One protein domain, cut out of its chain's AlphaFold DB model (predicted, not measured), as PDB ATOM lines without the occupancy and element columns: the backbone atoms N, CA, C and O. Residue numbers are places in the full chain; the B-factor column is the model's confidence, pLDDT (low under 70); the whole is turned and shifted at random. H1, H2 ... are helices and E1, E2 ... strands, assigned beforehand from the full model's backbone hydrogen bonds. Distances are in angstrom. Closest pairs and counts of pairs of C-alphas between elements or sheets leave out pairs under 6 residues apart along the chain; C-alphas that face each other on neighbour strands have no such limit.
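Overview. This is residues 363 to 423 of the 473 residues of the protein "DUF4218 domain-containing protein" of Chenopodium quinoa (UniProt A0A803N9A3). Helices H1 and H2 run side by side in opposite ways, the small hairpin E1 and E2 joins them at one end, and H3 packs across the pair. The 61 printed residues hold H1, E1, E2, H2 and H3 in this order, mostly helix, with an antiparallel sheet. The whole is only just loose, close to compact, radius of gyration of the C-alphas 12.8 A, spanning 42 by 23 by 15 A.

Arrangement. Start at E1, residues 374 to 376, and E2, residues 382 to 384: N 375 and O 383 are 2.9 A apart, within hydrogen-bond range. Next, H1, residues 364 to 373, touches residues 388 to 396 alone of H2, residues 388 to 406, at a shallow tilt of 4 degrees; the closest C-alphas, Val 366 and Leu 395, are 6.4 A apart. H3, residues 413 to 421, touches H1 at a steep tilt of 59 degrees, the closest C-alphas, Tyr 365 and Val 413, 4.9 A apart. Every helix O i to N i+4 pair is within hydrogen-bond range.

Along the chain. Find C-alpha 364 at (-15.621, 26.808, -11.152), where H1 begins; H2 spans 26.8 A; H3 ends at C-alpha 421, (-4.696, 22.812, -0.240).

Size, cuts and confidence. The printed part has no cut; pLDDT is under 70 at residues 378 to 379, 387 and 423.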
ATOM      1  N   PRO A 363     -14.196  31.469 -11.055       84.44
ATOM      2  CA  PRO A 363     -13.885  30.190 -11.676       84.44
ATOM      3  C   PRO A 363     -14.574  29.036 -10.935       84.44
ATOM      4  O   PRO A 363     -14.897  29.105  -9.741       84.44
ATOM      5  N   ILE A 364     -14.806  27.931 -11.649       83.00
ATOM      6  CA  ILE A 364     -15.621  26.808 -11.152       83.00
ATOM      7  C   ILE A 364     -15.060  26.232  -9.840       83.00
ATOM      8  O   ILE A 364     -15.832  25.798  -8.985       83.00
ATOM      9  N   TYR A 365     -13.737  26.257  -9.640       82.44
ATOM     10  CA  TYR A 365     -13.111  25.762  -8.413       82.44
ATOM     11  C   TYR A 365     -13.335  26.666  -7.195       82.44
ATOM     12  O   TYR A 365     -13.560  26.137  -6.109       82.44
ATOM     13  N   VAL A 366     -13.366  27.994  -7.356       85.88
ATOM     14  CA  VAL A 366     -13.711  28.934  -6.270       85.88
ATOM     15  C   VAL A 366     -15.175  28.736  -5.864       85.88
ATOM     16  O   VAL A 366     -15.461  28.483  -4.692       85.88
ATOM     17  N   ARG A 367     -16.097  28.708  -6.840       85.44
ATOM     18  CA  ARG A 367     -17.534  28.454  -6.601       85.44
ATOM     19  C   ARG A 367     -17.809  27.083  -5.973       85.44
ATOM     20  O   ARG A 367     -18.675  26.959  -5.104       85.44
ATOM     21  N   LEU A 368     -17.086  26.043  -6.393       83.38
ATOM     22  CA  LEU A 368     -17.190  24.705  -5.805       83.38
ATOM     23  C   LEU A 368     -16.658  24.679  -4.367       83.38
ATOM     24  O   LEU A 368     -17.266  24.032  -3.513       83.38
ATOM     25  N   TYR A 369     -15.548  25.366  -4.085       82.75
ATOM     26  CA  TYR A 369     -14.986  25.431  -2.737       82.75
ATOM     27  C   TYR A 369     -15.946  26.146  -1.786       82.75
ATOM     28  O   TYR A 369     -16.259  25.614  -0.721       82.75
ATOM     29  N   GLU A 370     -16.516  27.278  -2.211       84.81
ATOM     30  CA  GLU A 370     -17.536  27.993  -1.447       84.81
ATOM     31  C   GLU A 370     -18.739  27.090  -1.135       84.81
ATOM     32  O   GLU A 370     -18.989  26.780   0.032       84.81
ATOM     33  N   LYS A 371     -19.430  26.568  -2.163       81.31
ATOM     34  CA  LYS A 371     -20.634  25.728  -2.000       81.31
ATOM     35  C   LYS A 371     -20.397  24.430  -1.205       81.31
ATOM     36  O   LYS A 371     -21.368  23.782  -0.820       81.31
ATOM     37  N   THR A 372     -19.145  24.020  -0.969       78.81
ATOM     38  CA  THR A 372     -18.804  22.806  -0.200       78.81
ATOM     39  C   THR A 372     -18.227  23.066   1.192       78.81
ATOM     40  O   THR A 372     -18.232  22.143   2.010       78.81
ATOM     41  N   LYS A 373     -17.727  24.279   1.475       80.19
ATOM     42  CA  LYS A 373     -17.056  24.635   2.742       80.19
ATOM     43  C   LYS A 373     -17.704  25.762   3.530       80.19
ATOM     44  O   LYS A 373     -17.337  25.986   4.687       80.19
ATOM     45  N   LYS A 374     -18.687  26.421   2.929       80.00
ATOM     46  CA  LYS A 374     -19.481  27.488   3.517       80.00
ATOM     47  C   LYS A 374     -20.853  26.931   3.912       80.00
ATOM     48  O   LYS A 374     -21.657  26.567   3.059       80.00
ATOM     49  N   HIS A 375     -21.112  26.823   5.215       76.19
ATOM     50  CA  HIS A 375     -22.321  26.200   5.762       76.19
ATOM     51  C   HIS A 375     -23.327  27.263   6.214       76.19
ATOM     52  O   HIS A 375     -22.985  28.162   6.983       76.19
ATOM     53  N   ASN A 376     -24.583  27.148   5.780       75.94
ATOM     54  CA  ASN A 376     -25.664  28.028   6.231       75.94
ATOM     55  C   ASN A 376     -26.294  27.480   7.518       75.94
ATOM     56  O   ASN A 376     -26.759  26.338   7.554       75.94
ATOM     57  N   LYS A 377     -26.325  28.292   8.581       72.06
ATOM     58  CA  LYS A 377     -27.047  27.975   9.820       72.06
ATOM     59  C   LYS A 377     -28.543  28.230   9.643       72.06
ATOM     60  O   LYS A 377     -28.967  28.979   8.765       72.06
ATOM     61  N   LYS A 378     -29.346  27.629  10.526       68.62
ATOM     62  CA  LYS A 378     -30.812  27.797  10.550       68.62
ATOM     63  C   LYS A 378     -31.243  29.251  10.776       68.62
ATOM     64  O   LYS A 378     -32.309  29.635  10.318       68.62
ATOM     65  N   ASP A 379     -30.383  30.048  11.405       68.00
ATOM     66  CA  ASP A 379     -30.605  31.463  11.724       68.00
ATOM     67  C   ASP A 379     -30.285  32.406  10.542       68.00
ATOM     68  O   ASP A 379     -30.160  33.615  10.715       68.00
ATOM     69  N   GLY A 380     -30.059  31.862   9.339       71.81
ATOM     70  CA  GLY A 380     -29.663  32.613   8.141       71.81
ATOM     71  C   GLY A 380     -28.188  33.028   8.111       71.81
ATOM     72  O   GLY A 380     -27.669  33.357   7.049       71.81
ATOM     73  N   THR A 381     -27.476  32.968   9.241       71.81
ATOM     74  CA  THR A 381     -26.040  33.269   9.296       71.81
ATOM     75  C   THR A 381     -25.214  32.181   8.614       71.81
ATOM     76  O   THR A 381     -25.325  30.993   8.926       71.81
ATOM     77  N   THR A 382     -24.312  32.583   7.731       78.50
ATOM     78  CA  THR A 382     -23.362  31.674   7.087       78.50
ATOM     79  C   THR A 382     -22.085  31.519   7.927       78.50
ATOM     80  O   THR A 382     -21.709  32.414   8.683       78.50
ATOM     81  N   THR A 383     -21.414  30.365   7.880       81.31
ATOM     82  CA  THR A 383     -20.173  30.103   8.634       81.31
ATOM     83  C   THR A 383     -19.264  29.137   7.872       81.31
ATOM     84  O   THR A 383     -19.723  28.116   7.364       81.31
ATOM     85  N   TRP A 384     -17.971  29.452   7.798       80.25
ATOM     86  CA  TRP A 384     -16.956  28.605   7.168       80.25
ATOM     87  C   TRP A 384     -16.517  27.437   8.061       80.25
ATOM     88  O   TRP A 384     -16.551  27.523   9.291       80.25
ATOM     89  N   GLU A 385     -16.052  26.346   7.447       74.25
ATOM     90  CA  GLU A 385     -15.257  25.337   8.160       74.25
ATOM     91  C   GLU A 385     -13.946  25.937   8.723       74.25
ATOM     92  O   GLU A 385     -13.379  26.854   8.118       74.25
ATOM     93  N   PRO A 386     -13.403  25.409   9.841       72.62
ATOM     94  CA  PRO A 386     -12.129  25.867  10.392       72.62
ATOM     95  C   PRO A 386     -11.001  25.839   9.351       72.62
ATOM     96  O   PRO A 386     -10.794  24.830   8.676       72.62
ATOM     97  N   ASN A 387     -10.266  26.947   9.238       67.81
ATOM     98  CA  ASN A 387      -9.220  27.203   8.234       67.81
ATOM     99  C   ASN A 387      -9.675  27.202   6.756       67.81
ATOM    100  O   ASN A 387      -8.832  27.413   5.887       67.81
ATOM    101  N   ALA A 388     -10.959  27.006   6.433       80.44
ATOM    102  CA  ALA A 388     -11.414  27.003   5.039       80.44
ATOM    103  C   ALA A 388     -11.437  28.407   4.413       80.44
ATOM    104  O   ALA A 388     -11.130  28.544   3.235       80.44
ATOM    105  N   GLU A 389     -11.731  29.444   5.199       85.06
ATOM    106  CA  GLU A 389     -11.770  30.842   4.744       85.06
ATOM    107  C   GLU A 389     -10.425  31.300   4.149       85.06
ATOM    108  O   GLU A 389     -10.384  31.783   3.022       85.06
ATOM    109  N   LYS A 390      -9.305  30.999   4.821       85.19
ATOM    110  CA  LYS A 390      -7.949  31.294   4.313       85.19
ATOM    111  C   LYS A 390      -7.644  30.594   2.986       85.19
ATOM    112  O   LYS A 390      -7.069  31.193   2.088       85.19
ATOM    113  N   ASN A 391      -8.052  29.332   2.850       85.69
ATOM    114  CA  ASN A 391      -7.854  28.575   1.612       85.69
ATOM    115  C   ASN A 391      -8.739  29.107   0.469       85.69
ATOM    116  O   ASN A 391      -8.375  28.979  -0.695       85.69
ATOM    117  N   TYR A 392      -9.910  29.667   0.787       88.44
ATOM    118  CA  TYR A 392     -10.788  30.311  -0.188       88.44
ATOM    119  C   TYR A 392     -10.171  31.617  -0.710       88.44
ATOM    120  O   TYR A 392     -10.118  31.823  -1.921       88.44
ATOM    121  N   GLU A 393      -9.625  32.449   0.183       88.31
ATOM    122  CA  GLU A 393      -8.850  33.642  -0.188       88.31
ATOM    123  C   GLU A 393      -7.616  33.280  -1.032       88.31
ATOM    124  O   GLU A 393      -7.357  33.918  -2.050       88.31
ATOM    125  N   GLU A 394      -6.889  32.219  -0.668       88.69
ATOM    126  CA  GLU A 394      -5.716  31.748  -1.419       88.69
ATOM    127  C   GLU A 394      -6.094  31.210  -2.814       88.69
ATOM    128  O   GLU A 394      -5.399  31.514  -3.781       88.69
ATOM    129  N   LEU A 395      -7.223  30.499  -2.959       88.38
ATOM    130  CA  LEU A 395      -7.766  30.092  -4.266       88.38
ATOM    131  C   LEU A 395      -8.183  31.290  -5.127       88.38
ATOM    132  O   LEU A 395      -7.979  31.258  -6.339       88.38
ATOM    133  N   LYS A 396      -8.749  32.344  -4.526       90.31
ATOM    134  CA  LYS A 396      -9.104  33.564  -5.259       90.31
ATOM    135  C   LYS A 396      -7.859  34.333  -5.709       90.31
ATOM    136  O   LYS A 396      -7.777  34.717  -6.870       90.31
ATOM    137  N   ARG A 397      -6.857  34.481  -4.838       90.06
ATOM    138  CA  ARG A 397      -5.580  35.108  -5.208       90.06
ATOM    139  C   ARG A 397      -4.872  34.334  -6.322       90.06
ATOM    140  O   ARG A 397      -4.214  34.941  -7.155       90.06
ATOM    141  N   LEU A 398      -5.007  33.006  -6.332       88.00
ATOM    142  CA  LEU A 398      -4.468  32.152  -7.387       88.00
ATOM    143  C   LEU A 398      -5.137  32.461  -8.737       88.00
ATOM    144  O   LEU A 398      -4.432  32.729  -9.703       88.00
ATOM    145  N   HIS A 399      -6.471  32.526  -8.786       87.44
ATOM    146  CA  HIS A 399      -7.211  32.958  -9.981       87.44
ATOM    147  C   HIS A 399      -6.741  34.328 -10.501       87.44
ATOM    148  O   HIS A 399      -6.456  34.484 -11.686       87.44
ATOM    149  N   GLU A 400      -6.605  35.304  -9.598       88.00
ATOM    150  CA  GLU A 400      -6.126  36.653  -9.919       88.00
ATOM    151  C   GLU A 400      -4.693  36.644 -10.489       88.00
ATOM    152  O   GLU A 400      -4.407  37.403 -11.413       88.00
ATOM    153  N   THR A 401      -3.802  35.767 -10.001       87.69
ATOM    154  CA  THR A 401      -2.444  35.621 -10.557       87.69
ATOM    155  C   THR A 401      -2.411  34.939 -11.925       87.69
ATOM    156  O   THR A 401      -1.690  35.421 -12.791       87.69
ATOM    157  N   GLU A 402      -3.200  33.886 -12.172       86.19
ATOM    158  CA  GLU A 402      -3.185  33.204 -13.484       86.19
ATOM    159  C   GLU A 402      -3.782  34.127 -14.575       86.19
ATOM    160  O   GLU A 402      -3.256  34.187 -15.681       86.19
ATOM    161  N   ILE A 403      -4.799  34.948 -14.253       85.62
ATOM    162  CA  ILE A 403      -5.281  36.010 -15.164       85.62
ATOM    163  C   ILE A 403      -4.195  37.063 -15.431       85.62
ATOM    164  O   ILE A 403      -4.066  37.533 -16.560       85.62
ATOM    165  N   ALA A 404      -3.429  37.463 -14.413       83.62
ATOM    166  CA  ALA A 404      -2.398  38.489 -14.564       83.62
ATOM    167  C   ALA A 404      -1.167  38.012 -15.360       83.62
ATOM    168  O   ALA A 404      -0.512  38.836 -15.999       83.62
ATOM    169  N   GLU A 405      -0.847  36.715 -15.310       84.75
ATOM    170  CA  GLU A 405       0.304  36.115 -15.998       84.75
ATOM    171  C   GLU A 405      -0.049  35.620 -17.414       84.75
ATOM    172  O   GLU A 405       0.641  35.988 -18.366       84.75
ATOM    173  N   ASP A 406      -1.139  34.859 -17.574       77.12
ATOM    174  CA  ASP A 406      -1.505  34.187 -18.836       77.12
ATOM    175  C   ASP A 406      -2.698  34.834 -19.576       77.12
ATOM    176  O   ASP A 406      -2.990  34.486 -20.722       77.12
ATOM    177  N   GLY A 407      -3.405  35.786 -18.955       76.31
ATOM    178  CA  GLY A 407      -4.554  36.496 -19.540       76.31
ATOM    179  C   GLY A 407      -5.898  35.753 -19.475       76.31
ATOM    180  O   GLY A 407      -6.947  36.388 -19.581       76.31
ATOM    181  N   GLU A 408      -5.894  34.436 -19.252       77.94
ATOM    182  CA  GLU A 408      -7.086  33.602 -19.052       77.94
ATOM    183  C   GLU A 408      -6.808  32.507 -18.007       77.94
ATOM    184  O   GLU A 408      -5.781  31.833 -18.055       77.94
ATOM    185  N   ASP A 409      -7.743  32.282 -17.077       79.25
ATOM    186  CA  ASP A 409      -7.639  31.175 -16.120       79.25
ATOM    187  C   ASP A 409      -8.000  29.836 -16.781       79.25
ATOM    188  O   ASP A 409      -9.170  29.455 -16.890       79.25
ATOM    189  N   THR A 410      -6.970  29.099 -17.192       79.75
ATOM    190  CA  THR A 410      -7.095  27.760 -17.787       79.75
ATOM    191  C   THR A 410      -7.043  26.623 -16.752       79.75
ATOM    192  O   THR A 410      -7.012  25.439 -17.114       79.75
ATOM    193  N   LEU A 411      -7.034  26.937 -15.451       80.38
ATOM    194  CA  LEU A 411      -6.665  25.988 -14.410       80.38
ATOM    195  C   LEU A 411      -7.793  25.005 -14.056       80.38
ATOM    196  O   LEU A 411      -8.903  25.352 -13.644       80.38
ATOM    197  N   SER A 412      -7.478  23.713 -14.143       83.00
ATOM    198  CA  SER A 412      -8.391  22.644 -13.736       83.00
ATOM    199  C   SER A 412      -8.665  22.678 -12.230       83.00
ATOM    200  O   SER A 412      -7.763  22.880 -11.417       83.00
ATOM    201  N   VAL A 413      -9.899  22.342 -11.834       78.62
ATOM    202  CA  VAL A 413     -10.336  22.272 -10.423       78.62
ATOM    203  C   VAL A 413      -9.407  21.424  -9.554       78.62
ATOM    204  O   VAL A 413      -9.162  21.742  -8.392       78.62
ATOM    205  N   LYS A 414      -8.870  20.339 -10.120       77.44
ATOM    206  CA  LYS A 414      -7.915  19.471  -9.428       77.44
ATOM    207  C   LYS A 414      -6.600  20.199  -9.148       77.44
ATOM    208  O   LYS A 414      -6.049  20.051  -8.061       77.44
ATOM    209  N   ASP A 415      -6.109  20.960 -10.115       83.12
ATOM    210  CA  ASP A 415      -4.767  21.529 -10.092       83.12
ATOM    211  C   ASP A 415      -4.740  22.806  -9.235       83.12
ATOM    212  O   ASP A 415      -3.844  22.953  -8.403       83.12
ATOM    213  N   ALA A 416      -5.804  23.619  -9.282       84.38
ATOM    214  CA  ALA A 416      -6.063  24.702  -8.327       84.38
ATOM    215  C   ALA A 416      -6.058  24.206  -6.867       84.38
ATOM    216  O   ALA A 416      -5.350  24.735  -6.007       84.38
ATOM    217  N   TYR A 417      -6.800  23.129  -6.581       84.81
ATOM    218  CA  TYR A 417      -6.850  22.545  -5.237       84.81
ATOM    219  C   TYR A 417      -5.515  21.915  -4.814       84.81
ATOM    220  O   TYR A 417      -5.184  21.956  -3.630       84.81
ATOM    221  N   MET A 418      -4.740  21.349  -5.744       81.50
ATOM    222  CA  MET A 418      -3.409  20.808  -5.451       81.50
ATOM    223  C   MET A 418      -2.386  21.907  -5.134       81.50
ATOM    224  O   MET A 418      -1.595  21.712  -4.210       81.50
ATOM    225  N   LYS A 419      -2.424  23.048  -5.847       85.00
ATOM    226  CA  LYS A 419      -1.584  24.229  -5.570       85.00
ATOM    227  C   LYS A 419      -1.866  24.785  -4.158       85.00
ATOM    228  O   LYS A 419      -0.930  24.919  -3.372       85.00
ATOM    229  N   VAL A 420      -3.136  25.028  -3.808       85.00
ATOM    230  CA  VAL A 420      -3.524  25.669  -2.527       85.00
ATOM    231  C   VAL A 420      -3.572  24.703  -1.340       85.00
ATOM    232  O   VAL A 420      -2.870  24.880  -0.347       85.00
ATOM    233  N   LEU A 421      -4.395  23.652  -1.411       82.12
ATOM    234  CA  LEU A 421      -4.696  22.812  -0.240       82.12
ATOM    235  C   LEU A 421      -3.539  21.881   0.142       82.12
ATOM    236  O   LEU A 421      -3.526  21.368   1.265       82.12
ATOM    237  N   LYS A 422      -2.598  21.678  -0.794       74.81
ATOM    238  CA  LYS A 422      -1.466  20.738  -0.747       74.81
ATOM    239  C   LYS A 422      -1.920  19.270  -0.596       74.81
ATOM    240  O   LYS A 422      -3.023  18.977  -0.124       74.81
ATOM    241  N   PRO A 423      -1.107  18.283  -1.011       58.28
ATOM    242  CA  PRO A 423      -1.437  16.883  -0.766       58.28
ATOM    243  C   PRO A 423      -1.462  16.607   0.744       58.28
ATOM    244  O   PRO A 423      -0.431  16.657   1.413       58.28
TER     245      PRO A 423